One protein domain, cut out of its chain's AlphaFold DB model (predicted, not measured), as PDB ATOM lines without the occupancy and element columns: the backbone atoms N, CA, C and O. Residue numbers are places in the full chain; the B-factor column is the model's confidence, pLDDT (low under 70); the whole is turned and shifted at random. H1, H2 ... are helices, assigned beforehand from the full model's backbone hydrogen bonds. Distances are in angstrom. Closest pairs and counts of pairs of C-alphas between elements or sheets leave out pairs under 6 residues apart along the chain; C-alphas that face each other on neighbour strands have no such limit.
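What this domain is: This is residues 11 to 93 of the 93 residues of an uncharacterized protein of Corynebacterium choanis (UniProt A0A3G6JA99). Look first for a V of two helices, H1 and H2: the end of H1 and the start of H2 make its closed corner, and H3 and H4 lie across its open mouth. From H4 the chain passes through the short H5, swings wide to one side in the long loop of residues 71 to 87, and comes back with the short H6 to H4. The printed part has 83 residues with six named helices, H1 to H6 in that order along the chain, and no named strand; its class is all helix. It is compact, with a radius of gyration of the C-alphas of 13.0 A, and the C-alphas span 33 by 29 by 22 A.

How they stand to each other: Begin with the two longest helices, H1, residues 11 to 22, and H2, residues 28 to 39. They touch, H1 with residues 17 to 22 alone and H2 with residues 28 to 31 alone; their closest C-alphas, those of Leu 18 and Glu 28, are 6.2 A apart. They run opposite ways at a steep tilt of 58 degrees. H2 is the hub, touching three other helices. Go next to H3, residues 43 to 52, which touches residues 32 to 36 of H2; the closest C-alphas are those of Cys 36 and Asp 43, 6.6 A apart, and the two lines are about perpendicular, at 86 degrees. H3 is close to H1 but not clearly touching it, with the C-alphas of Val 11 and Leu 50 the closest at 5.2 A. Then look at H4, residues 56 to 62, which is close to H3 but not clearly touching it: the closest C-alphas, those of Leu 49 and Phe 59, are 7.0 A apart. H4 and H1 are near each other, with 5 pairs of C-alphas within 10 A. H5, residues 67 to 70, only just touches H2, at its residues 37 to 38, with 3 pairs of C-alphas within 8 A; the closest are those of Val 38 and Ala 69, 5.5 A apart. H6, residues 88 to 92, only just touches H4, also with 3 such pairs, the closest being the C-alphas of Phe 60 and Asp 92 at 7.2 A. H6 is apart from H1, H2 and H3. In H1, H2, H3, H4 and H6 every O i to N i+4 pair is within hydrogen-bond range; H5 is too short for such a pair, and its one O i to N i+3 pair is within range.

Where its parts are: Find C-alpha 11 at (-26.395, 14.507, 16.918); from there H1 runs 16.3 A to C-alpha 22 at (-20.988, 8.767, 2.673). H2 starts at C-alpha 28, at (-27.362, 6.563, 6.291), and measures 16.2 A to C-alpha 39. H3 measures 14.2 A from Asp 43 to Glu 52, and H4 10.0 A from Val 56 to Thr 62. H5 spans 5.2 A from Glu 67 to Thr 70. H6 spans 6.4 A from Pro 88 and ends at C-alpha 92, at (-18.302, 2.174, 23.946). Between H5 and H6, residues 76 to 77 pair with residues 80 to 81, antiparallel.

The domain as a whole: The outline is rounded, and the two C-alphas farthest apart, those of Asp 51 and Glu 84, are 33.4 A apart. The links from H1 to H2, H2 to H3, H3 to H4 and H4 to H5 are tight; the one from H5 to H6, with 17 residues, is long, and its C-alphas lie 12 to 19 A from the mean of all C-alphas. The printed part has no cut and ends at Ile 93, the chain's last residue. The mean pLDDT of the printed part is 93.4, and no printed residue is under 70; H5 has a mean of 84.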
ATOM      1  N   VAL A  11     -25.968  14.125  18.275       96.88
ATOM      2  CA  VAL A  11     -26.395  14.507  16.918       96.88
ATOM      3  C   VAL A  11     -25.254  15.077  16.067       96.88
ATOM      4  O   VAL A  11     -25.191  14.825  14.861       96.88
ATOM      5  N   ASP A  12     -24.306  15.793  16.674       95.75
ATOM      6  CA  ASP A  12     -23.158  16.334  15.948       95.75
ATOM      7  C   ASP A  12     -22.153  15.231  15.609       95.75
ATOM      8  O   ASP A  12     -21.650  15.173  14.484       95.75
ATOM      9  N   ILE A  13     -21.933  14.289  16.529       94.69
ATOM     10  CA  ILE A  13     -21.120  13.093  16.275       94.69
ATOM     11  C   ILE A  13     -21.752  12.231  15.175       94.69
ATOM     12  O   ILE A  13     -21.068  11.837  14.228       94.69
ATOM     13  N   TYR A  14     -23.065  12.016  15.232       96.44
ATOM     14  CA  TYR A  14     -23.825  11.281  14.225       96.44
ATOM     15  C   TYR A  14     -23.664  11.891  12.827       96.44
ATOM     16  O   TYR A  14     -23.353  11.179  11.870       96.44
ATOM     17  N   ARG A  15     -23.784  13.220  12.699       96.56
ATOM     18  CA  ARG A  15     -23.551  13.933  11.428       96.56
ATOM     19  C   ARG A  15     -22.134  13.715  10.897       96.56
ATOM     20  O   ARG A  15     -21.951  13.511   9.695       96.56
ATOM     21  N   LEU A  16     -21.128  13.724  11.772       95.88
ATOM     22  CA  LEU A  16     -19.740  13.455  11.387       95.88
ATOM     23  C   LEU A  16     -19.540  12.000  10.933       95.88
ATOM     24  O   LEU A  16     -18.817  11.756   9.958       95.88
ATOM     25  N   TYR A  17     -20.187  11.039  11.595       95.88
ATOM     26  CA  TYR A  17     -20.189   9.632  11.189       95.88
ATOM     27  C   TYR A  17     -20.846   9.446   9.825       95.88
ATOM     28  O   TYR A  17     -20.242   8.819   8.950       95.88
ATOM     29  N   LEU A  18     -22.008  10.064   9.607       97.75
ATOM     30  CA  LEU A  18     -22.715  10.037   8.331       97.75
ATOM     31  C   LEU A  18     -21.839  10.595   7.204       97.75
ATOM     32  O   LEU A  18     -21.514   9.881   6.258       97.75
ATOM     33  N   ALA A  19     -21.301  11.803   7.369       97.94
ATOM     34  CA  ALA A  19     -20.421  12.402   6.370       97.94
ATOM     35  C   ALA A  19     -19.169  11.545   6.086       97.94
ATOM     36  O   ALA A  19     -18.614  11.558   4.983       97.94
ATOM     37  N   LYS A  20     -18.648  10.810   7.079       96.44
ATOM     38  CA  LYS A  20     -17.501   9.900   6.906       96.44
ATOM     39  C   LYS A  20     -17.866   8.659   6.097       96.44
ATOM     40  O   LYS A  20     -17.057   8.239   5.268       96.44
ATOM     41  N   ILE A  21     -19.024   8.053   6.346       97.12
ATOM     42  CA  ILE A  21     -19.435   6.836   5.639       97.12
ATOM     43  C   ILE A  21     -19.944   7.136   4.222       97.12
ATOM     44  O   ILE A  21     -19.659   6.359   3.312       97.12
ATOM     45  N   GLU A  22     -20.568   8.294   3.999       97.19
ATOM     46  CA  GLU A  22     -20.988   8.767   2.673       97.19
ATOM     47  C   GLU A  22     -19.789   9.016   1.759       97.19
ATOM     48  O   GLU A  22     -19.772   8.570   0.614       97.19
ATOM     49  N   ARG A  23     -18.707   9.606   2.291       97.50
ATOM     50  CA  ARG A  23     -17.416   9.719   1.581       97.50
ATOM     51  C   ARG A  23     -16.826   8.368   1.167       97.50
ATOM     52  O   ARG A  23     -15.949   8.322   0.310       97.50
ATOM     53  N   LYS A  24     -17.285   7.272   1.776       96.44
ATOM     54  CA  LYS A  24     -16.910   5.891   1.442       96.44
ATOM     55  C   LYS A  24     -17.989   5.159   0.630       96.44
ATOM     56  O   LYS A  24     -17.923   3.938   0.520       96.44
ATOM     57  N   GLY A  25     -18.974   5.878   0.087       96.56
ATOM     58  CA  GLY A  25     -20.046   5.324  -0.745       96.56
ATOM     59  C   GLY A  25     -21.084   4.499   0.018       96.56
ATOM     60  O   GLY A  25     -21.763   3.673  -0.586       96.56
ATOM     61  N   ARG A  26     -21.192   4.671   1.341       97.94
ATOM     62  CA  ARG A  26     -22.210   4.009   2.174       97.94
ATOM     63  C   ARG A  26     -23.371   4.961   2.469       97.94
ATOM     64  O   ARG A  26     -23.226   6.169   2.339       97.94
ATOM     65  N   THR A  27     -24.506   4.406   2.883       97.56
ATOM     66  CA  THR A  27     -25.753   5.148   3.119       97.56
ATOM     67  C   THR A  27     -26.035   5.353   4.605       97.56
ATOM     68  O   THR A  27     -25.578   4.575   5.443       97.56
ATOM     69  N   GLU A  28     -26.865   6.347   4.927       97.31
ATOM     70  CA  GLU A  28     -27.362   6.563   6.291       97.31
ATOM     71  C   GLU A  28     -28.037   5.312   6.871       97.31
ATOM     72  O   GLU A  28     -27.784   4.947   8.016       97.31
ATOM     73  N   ALA A  29     -28.820   4.594   6.062       97.06
ATOM     74  CA  ALA A  29     -29.456   3.346   6.479       97.06
ATOM     75  C   ALA A  29     -28.436   2.298   6.965       97.06
ATOM     76  O   ALA A  29     -28.698   1.588   7.933       97.06
ATOM     77  N   ALA A  30     -27.254   2.225   6.340       96.75
ATOM     78  CA  ALA A  30     -26.188   1.330   6.785       96.75
ATOM     79  C   ALA A  30     -25.558   1.782   8.114       96.75
ATOM     80  O   ALA A  30     -25.195   0.935   8.928       96.75
ATOM     81  N   LEU A  31     -25.441   3.096   8.352       97.25
ATOM     82  CA  LEU A  31     -24.992   3.631   9.643       97.25
ATOM     83  C   LEU A  31     -26.002   3.319  10.747       97.25
ATOM     84  O   LEU A  31     -25.615   2.788  11.781       97.25
ATOM     85  N   ARG A  32     -27.284   3.602  10.509       97.25
ATOM     86  CA  ARG A  32     -28.369   3.317  11.456       97.25
ATOM     87  C   ARG A  32     -28.445   1.834  11.783       97.25
ATOM     88  O   ARG A  32     -28.488   1.483  12.950       97.25
ATOM     89  N   ALA A  33     -28.354   0.960  10.780       96.56
ATOM     90  CA  ALA A  33     -28.319  -0.483  11.007       96.56
ATOM     91  C   ALA A  33     -27.137  -0.908  11.895       96.56
ATOM     92  O   ALA A  33     -27.323  -1.711  12.806       96.56
ATOM     93  N   ALA A  34     -25.941  -0.353  11.669       95.44
ATOM     94  CA  ALA A  34     -24.772  -0.641  12.499       95.44
ATOM     95  C   ALA A  34     -24.940  -0.130  13.941       95.44
ATOM     96  O   ALA A  34     -24.633  -0.858  14.882       95.44
ATOM     97  N   LEU A  35     -25.464   1.089  14.113       95.19
ATOM     98  CA  LEU A  35     -25.745   1.669  15.427       95.19
ATOM     99  C   LEU A  35     -26.807   0.863  16.179       95.19
ATOM    100  O   LEU A  35     -26.590   0.511  17.332       95.19
ATOM    101  N   CYS A  36     -27.920   0.512  15.540       95.06
ATOM    102  CA  CYS A  36     -28.967  -0.311  16.144       95.06
ATOM    103  C   CYS A  36     -28.452  -1.706  16.520       95.06
ATOM    104  O   CYS A  36     -28.801  -2.222  17.574       95.06
ATOM    105  N   TRP A  37     -27.590  -2.305  15.691       94.38
ATOM    106  CA  TRP A  37     -26.984  -3.604  15.990       94.38
ATOM    107  C   TRP A  37     -26.084  -3.553  17.231       94.38
ATOM    108  O   TRP A  37     -26.229  -4.398  18.107       94.38
ATOM    109  N   VAL A  38     -25.197  -2.556  17.333       93.94
ATOM    110  CA  VAL A  38     -24.265  -2.466  18.472       93.94
ATOM    111  C   VAL A  38     -24.942  -1.979  19.751       93.94
ATOM    112  O   VAL A  38     -24.617  -2.448  20.833       93.94
ATOM    113  N   THR A  39     -25.898  -1.055  19.647       93.94
ATOM    114  CA  THR A  39     -26.568  -0.475  20.822       93.94
ATOM    115  C   THR A  39     -27.770  -1.288  21.284       93.94
ATOM    116  O   THR A  39     -28.177  -1.153  22.432       93.94
ATOM    117  N   GLY A  40     -28.363  -2.109  20.415       94.00
ATOM    118  CA  GLY A  40     -29.654  -2.759  20.653       94.00
ATOM    119  C   GLY A  40     -30.862  -1.820  20.521       94.00
ATOM    120  O   GLY A  40     -31.991  -2.235  20.780       94.00
ATOM    121  N   LEU A  41     -30.657  -0.556  20.130       94.88
ATOM    122  CA  LEU A  41     -31.740   0.405  19.932       94.88
ATOM    123  C   LEU A  41     -32.539   0.100  18.660       94.88
ATOM    124  O   LEU A  41     -32.037  -0.453  17.683       94.88
ATOM    125  N   THR A  42     -33.801   0.525  18.653       95.62
ATOM    126  CA  THR A  42     -34.595   0.583  17.419       95.62
ATOM    127  C   THR A  42     -34.301   1.874  16.663       95.62
ATOM    128  O   THR A  42     -33.906   2.870  17.266       95.62
ATOM    129  N   ASP A  43     -34.571   1.903  15.354       94.88
ATOM    130  CA  ASP A  43     -34.409   3.130  14.560       94.88
ATOM    131  C   ASP A  43     -35.264   4.294  15.100       94.88
ATOM    132  O   ASP A  43     -34.823   5.440  15.104       94.88
ATOM    133  N   LYS A  44     -36.448   3.989  15.654       96.06
ATOM    134  CA  LYS A  44     -37.316   4.973  16.318       96.06
ATOM    135  C   LYS A  44     -36.650   5.562  17.561       96.06
ATOM    136  O   LYS A  44     -36.606   6.776  17.694       96.06
ATOM    137  N   SER A  45     -36.108   4.714  18.435       95.56
ATOM    138  CA  SER A  45     -35.418   5.158  19.655       95.56
ATOM    139  C   SER A  45     -34.143   5.937  19.333       95.56
ATOM    140  O   SER A  45     -33.862   6.949  19.963       95.56
ATOM    141  N   LEU A  46     -33.391   5.506  18.315       96.06
ATOM    142  CA  LEU A  46     -32.233   6.246  17.822       96.06
ATOM    143  C   LEU A  46     -32.645   7.636  17.320       96.06
ATOM    144  O   LEU A  46     -31.982   8.619  17.640       96.06
ATOM    145  N   GLN A  47     -33.740   7.729  16.562       96.56
ATOM    146  CA  GLN A  47     -34.257   9.008  16.084       96.56
ATOM    147  C   GLN A  47     -34.706   9.919  17.235       96.56
ATOM    148  O   GLN A  47     -34.361  11.095  17.226       96.56
ATOM    149  N   GLU A  48     -35.405   9.383  18.237       96.31
ATOM    150  CA  GLU A  48     -35.830  10.136  19.428       96.31
ATOM    151  C   GLU A  48     -34.626  10.754  20.158       96.31
ATOM    152  O   GLU A  48     -34.619  11.953  20.420       96.31
ATOM    153  N   LEU A  49     -33.553   9.986  20.379       95.75
ATOM    154  CA  LEU A  49     -32.325  10.487  21.015       95.75
ATOM    155  C   LEU A  49     -31.606  11.556  20.170       95.75
ATOM    156  O   LEU A  49     -31.023  12.497  20.716       95.75
ATOM    157  N   LEU A  50     -31.639  11.432  18.838       95.94
ATOM    158  CA  LEU A  50     -31.090  12.444  17.929       95.94
ATOM    159  C   LEU A  50     -31.894  13.751  17.977       95.94
ATOM    160  O   LEU A  50     -31.292  14.825  17.950       95.94
ATOM    161  N   ASP A  51     -33.222  13.657  18.060       96.50
ATOM    162  CA  ASP A  51     -34.129  14.806  18.122       96.50
ATOM    163  C   ASP A  51     -34.073  15.509  19.490       96.50
ATOM    164  O   ASP A  51     -34.132  16.739  19.556       96.50
ATOM    165  N   GLU A  52     -33.898  14.750  20.576       95.38
ATOM    166  CA  GLU A  52     -33.695  15.275  21.934       95.38
ATOM    167  C   GLU A  52     -32.343  15.986  22.106       95.38
ATOM    168  O   GLU A  52     -32.190  16.827  22.994       95.38
ATOM    169  N   GLY A  53     -31.361  15.688  21.248       93.31
ATOM    170  CA  GLY A  53     -30.040  16.315  21.296       93.31
ATOM    171  C   GLY A  53     -29.226  15.914  22.526       93.31
ATOM    172  O   GLY A  53     -28.462  16.729  23.046       93.31
ATOM    173  N   VAL A  54     -29.387  14.670  22.990       96.50
ATOM    174  CA  VAL A  54     -28.690  14.138  24.172       96.50
ATOM    175  C   VAL A  54     -27.167  14.189  24.010       96.50
ATOM    176  O   VAL A  54     -26.638  14.160  22.891       96.50
ATOM    177  N   SER A  55     -26.435  14.253  25.126       96.94
ATOM    178  CA  SER A  55     -24.972  14.161  25.086       96.94
ATOM    179  C   SER A  55     -24.517  12.752  24.688       96.94
ATOM    180  O   SER A  55     -25.268  11.786  24.826       96.94
ATOM    181  N   VAL A  56     -23.275  12.603  24.222       94.88
ATOM    182  CA  VAL A  56     -22.677  11.282  23.950       94.88
ATOM    183  C   VAL A  56     -22.742  10.392  25.193       94.88
ATOM    184  O   VAL A  56     -23.115   9.226  25.095       94.88
ATOM    185  N   ARG A  57     -22.438  10.946  26.371       94.88
ATOM    186  CA  ARG A  57     -22.552  10.231  27.647       94.88
ATOM    187  C   ARG A  57     -23.969   9.707  27.881       94.88
ATOM    188  O   ARG A  57     -24.124   8.541  28.223       94.88
ATOM    189  N   ASP A  58     -24.979  10.550  27.697       95.19
ATOM    190  CA  ASP A  58     -26.374  10.175  27.954       95.19
ATOM    191  C   ASP A  58     -26.899   9.180  26.910       95.19
ATOM    192  O   ASP A  58     -27.665   8.272  27.244       95.19
ATOM    193  N   PHE A  59     -26.441   9.300  25.661       95.69
ATOM    194  CA  PHE A  59     -26.735   8.345  24.596       95.69
ATOM    195  C   PHE A  59     -26.270   6.935  24.977       95.69
ATOM    196  O   PHE A  59     -27.078   6.007  25.002       95.69
ATOM    197  N   PHE A  60     -24.991   6.779  25.334       92.38
ATOM    198  CA  PHE A  60     -24.430   5.478  25.703       92.38
ATOM    199  C   PHE A  60     -24.931   4.972  27.059       92.38
ATOM    200  O   PHE A  60     -25.082   3.771  27.234       92.38
ATOM    201  N   ALA A  61     -25.309   5.858  27.986       91.19
ATOM    202  CA  ALA A  61     -25.984   5.458  29.223       91.19
ATOM    203  C   ALA A  61     -27.396   4.881  28.992       91.19
ATOM    204  O   ALA A  61     -27.903   4.141  29.836       91.19
ATOM    205  N   THR A  62     -28.038   5.228  27.872       89.44
ATOM    206  CA  THR A  62     -29.380   4.747  27.499       89.44
ATOM    207  C   THR A  62     -29.323   3.516  26.589       89.44
ATOM    208  O   THR A  62     -30.295   2.764  26.504       89.44
ATOM    209  N   ALA A  63     -28.199   3.294  25.905       90.00
ATOM    210  CA  ALA A  63     -27.993   2.173  24.999       90.00
ATOM    211  C   ALA A  63     -27.751   0.858  25.776       90.00
ATOM    212  O   ALA A  63     -26.804   0.784  26.552       90.00
ATOM    213  N   PRO A  64     -28.552  -0.204  25.552       87.12
ATOM    214  CA  PRO A  64     -28.342  -1.505  26.194       87.12
ATOM    215  C   PRO A  64     -26.978  -2.155  25.932       87.12
ATOM    216  O   PRO A  64     -26.493  -2.870  26.800       87.12
ATOM    217  N   MET A  65     -26.408  -1.945  24.737       88.38
ATOM    218  CA  MET A  65     -25.114  -2.495  24.299       88.38
ATOM    219  C   MET A  65     -24.934  -3.987  24.626       88.38
ATOM    220  O   MET A  65     -24.138  -4.340  25.496       88.38
ATOM    221  N   PRO A  66     -25.687  -4.881  23.956       87.62
ATOM    222  CA  PRO A  66     -25.640  -6.311  24.245       87.62
ATOM    223  C   PRO A  66     -24.206  -6.854  24.176       87.62
ATOM    224  O   PRO A  66     -23.497  -6.627  23.195       87.62
ATOM    225  N   GLU A  67     -23.819  -7.614  25.204       84.06
ATOM    226  CA  GLU A  67     -22.491  -8.236  25.359       84.06
ATOM    227  C   GLU A  67     -22.089  -9.033  24.107       84.06
ATOM    228  O   GLU A  67     -20.969  -8.942  23.617       84.06
ATOM    229  N   GLU A  68     -23.062  -9.707  23.491       85.38
ATOM    230  CA  GLU A  68     -22.914 -10.452  22.238       85.38
ATOM    231  C   GLU A  68     -22.349  -9.603  21.087       85.38
ATOM    232  O   GLU A  68     -21.591 -10.098  20.254       85.38
ATOM    233  N   ALA A  69     -22.770  -8.339  20.987       83.62
ATOM    234  CA  ALA A  69     -22.367  -7.444  19.911       83.62
ATOM    235  C   ALA A  69     -21.023  -6.786  20.225       83.62
ATOM    236  O   ALA A  69     -20.191  -6.638  19.329       83.62
ATOM    237  N   THR A  70     -20.797  -6.412  21.486       84.81
ATOM    238  CA  THR A  70     -19.583  -5.710  21.918       84.81
ATOM    239  C   THR A  70     -18.372  -6.637  21.981       84.81
ATOM    240  O   THR A  70     -17.300  -6.249  21.518       84.81
ATOM    241  N   GLU A  71     -18.528  -7.894  22.411       87.00
ATOM    242  CA  GLU A  71     -17.440  -8.887  22.437       87.00
ATOM    243  C   GLU A  71     -16.881  -9.215  21.042       87.00
ATOM    244  O   GLU A  71     -15.706  -9.567  20.893       87.00
ATOM    245  N   LEU A  72     -17.699  -9.077  19.995       89.88
ATOM    246  CA  LEU A  72     -17.273  -9.301  18.612       89.88
ATOM    247  C   LEU A  72     -16.399  -8.159  18.070       89.88
ATOM    248  O   LEU A  72     -15.681  -8.346  17.079       89.88
ATOM    249  N   ILE A  73     -16.437  -6.979  18.695       90.94
ATOM    250  CA  ILE A  73     -15.701  -5.794  18.254       90.94
ATOM    251  C   ILE A  73     -14.311  -5.807  18.897       90.94
ATOM    252  O   ILE A  73     -14.110  -5.426  20.044       90.94
ATOM    253  N   THR A  74     -13.309  -6.224  18.125       92.56
ATOM    254  CA  THR A  74     -11.913  -6.303  18.577       92.56
ATOM    255  C   THR A  74     -10.964  -5.569  17.627       92.56
ATOM    256  O   THR A  74     -11.319  -5.208  16.503       92.56
ATOM    257  N   GLY A  75      -9.725  -5.339  18.072       93.31
ATOM    258  CA  GLY A  75      -8.658  -4.777  17.243       93.31
ATOM    259  C   GLY A  75      -8.174  -3.405  17.705       93.31
ATOM    260  O   GLY A  75      -7.968  -3.169  18.897       93.31
ATOM    261  N   THR A  76      -7.906  -2.519  16.744       93.62
ATOM    262  CA  THR A  76      -7.315  -1.195  16.980       93.62
ATOM    263  C   THR A  76      -8.111  -0.131  16.241       93.62
ATOM    264  O   THR A  76      -8.337  -0.238  15.036       93.62
ATOM    265  N   VAL A  77      -8.494   0.924  16.953       91.31
ATOM    266  CA  VAL A  77      -9.227   2.074  16.416       91.31
ATOM    267  C   VAL A  77      -8.644   3.348  17.016       91.31
ATOM    268  O   VAL A  77      -8.134   3.331  18.127       91.31
ATOM    269  N   CYS A  78      -8.613   4.446  16.256       86.38
ATOM    270  CA  CYS A  78      -8.032   5.723  16.709       86.38
ATOM    271  C   CYS A  78      -6.576   5.632  17.229       86.38
ATOM    272  O   CYS A  78      -6.126   6.504  17.964       86.38
ATOM    273  N   GLY A  79      -5.824   4.600  16.822       88.94
ATOM    274  CA  GLY A  79      -4.449   4.359  17.271       88.94
ATOM    275  C   GLY A  79      -4.324   3.636  18.618       88.94
ATOM    276  O   GLY A  79      -3.202   3.433  19.069       88.94
ATOM    277  N   VAL A  80      -5.436   3.215  19.233       89.81
ATOM    278  CA  VAL A  80      -5.476   2.478  20.507       89.81
ATOM    279  C   VAL A  80      -6.072   1.082  20.320       89.81
ATOM    280  O   VAL A  80      -6.938   0.878  19.465       89.81
ATOM    281  N   LYS A  81      -5.598   0.090  21.085       93.44
ATOM    282  CA  LYS A  81      -6.217  -1.243  21.101       93.44
ATOM    283  C   LYS A  81      -7.424  -1.222  22.024       93.44
ATOM    284  O   LYS A  81      -7.286  -0.784  23.160       93.44
ATOM    285  N   LEU A  82      -8.561  -1.757  21.574       91.56
ATOM    286  CA  LEU A  82      -9.782  -1.768  22.390       91.56
ATOM    287  C   LEU A  82      -9.562  -2.466  23.743       91.56
ATOM    288  O   LEU A  82      -9.942  -1.935  24.774       91.56
ATOM    289  N   ALA A  83      -8.830  -3.584  23.759       90.25
ATOM    290  CA  ALA A  83      -8.513  -4.328  24.983       90.25
ATOM    291  C   ALA A  83      -7.651  -3.557  26.009       90.25
ATOM    292  O   ALA A  83      -7.496  -4.013  27.138       90.25
ATOM    293  N   GLU A  84      -7.045  -2.431  25.620       91.88
ATOM    294  CA  GLU A  84      -6.214  -1.589  26.491       91.88
ATOM    295  C   GLU A  84      -6.976  -0.344  26.994       91.88
ATOM    296  O   GLU A  84      -6.450   0.402  27.820       91.88
ATOM    297  N   VAL A  85      -8.206  -0.106  26.519       91.12
ATOM    298  CA  VAL A  85      -9.043   1.020  26.958       91.12
ATOM    299  C   VAL A  85      -9.650   0.693  28.323       91.12
ATOM    300  O   VAL A  85     -10.381  -0.280  28.471       91.12
ATOM    301  N   THR A  86      -9.336   1.502  29.338       89.88
ATOM    302  CA  THR A  86      -9.782   1.259  30.724       89.88
ATOM    303  C   THR A  86     -11.053   2.007  31.108       89.88
ATOM    304  O   THR A  86     -11.663   1.675  32.119       89.88
ATOM    305  N   ASP A  87     -11.405   3.059  30.372       89.25
ATOM    306  CA  ASP A  87     -12.641   3.809  30.592       89.25
ATOM    307  C   ASP A  87     -13.773   3.118  29.811       89.25
ATOM    308  O   ASP A  87     -13.692   3.076  28.581       89.25
ATOM    309  N   PRO A  88     -14.799   2.565  30.489       88.12
ATOM    310  CA  PRO A  88     -15.873   1.827  29.827       88.12
ATOM    311  C   PRO A  88     -16.650   2.679  28.822       88.12
ATOM    312  O   PRO A  88     -16.904   2.232  27.712       88.12
ATOM    313  N   LEU A  89     -16.940   3.939  29.161       89.44
ATOM    314  CA  LEU A  89     -17.667   4.829  28.258       89.44
ATOM    315  C   LEU A  89     -16.822   5.156  27.022       89.44
ATOM    316  O   LEU A  89     -17.349   5.248  25.922       89.44
ATOM    317  N   MET A  90     -15.508   5.319  27.181       90.31
ATOM    318  CA  MET A  90     -14.615   5.515  26.032       90.31
ATOM    319  C   MET A  90     -14.421   4.255  25.188       90.31
ATOM    320  O   MET A  90     -14.039   4.385  24.030       90.31
ATOM    321  N   LEU A  91     -14.616   3.063  25.755       90.81
ATOM    322  CA  LEU A  91     -14.614   1.813  24.998       90.81
ATOM    323  C   LEU A  91     -15.881   1.688  24.136       90.81
ATOM    324  O   LEU A  91     -15.799   1.173  23.023       90.81
ATOM    325  N   ASP A  92     -17.011   2.188  24.639       89.94
ATOM    326  CA  ASP A  92     -18.302   2.174  23.946       89.94
ATOM    327  C   ASP A  92     -18.389   3.189  22.781       89.94
ATOM    328  O   ASP A  92     -19.124   2.957  21.817       89.94
ATOM    329  N   ILE A  93     -17.629   4.295  22.852       88.81
ATOM    330  CA  ILE A  93     -17.574   5.399  21.859       88.81
ATOM    331  C   ILE A  93     -16.745   5.053  20.612       88.81
ATOM    332  O   ILE A  93     -17.251   5.312  19.487       88.81
TER     333      ILE A  93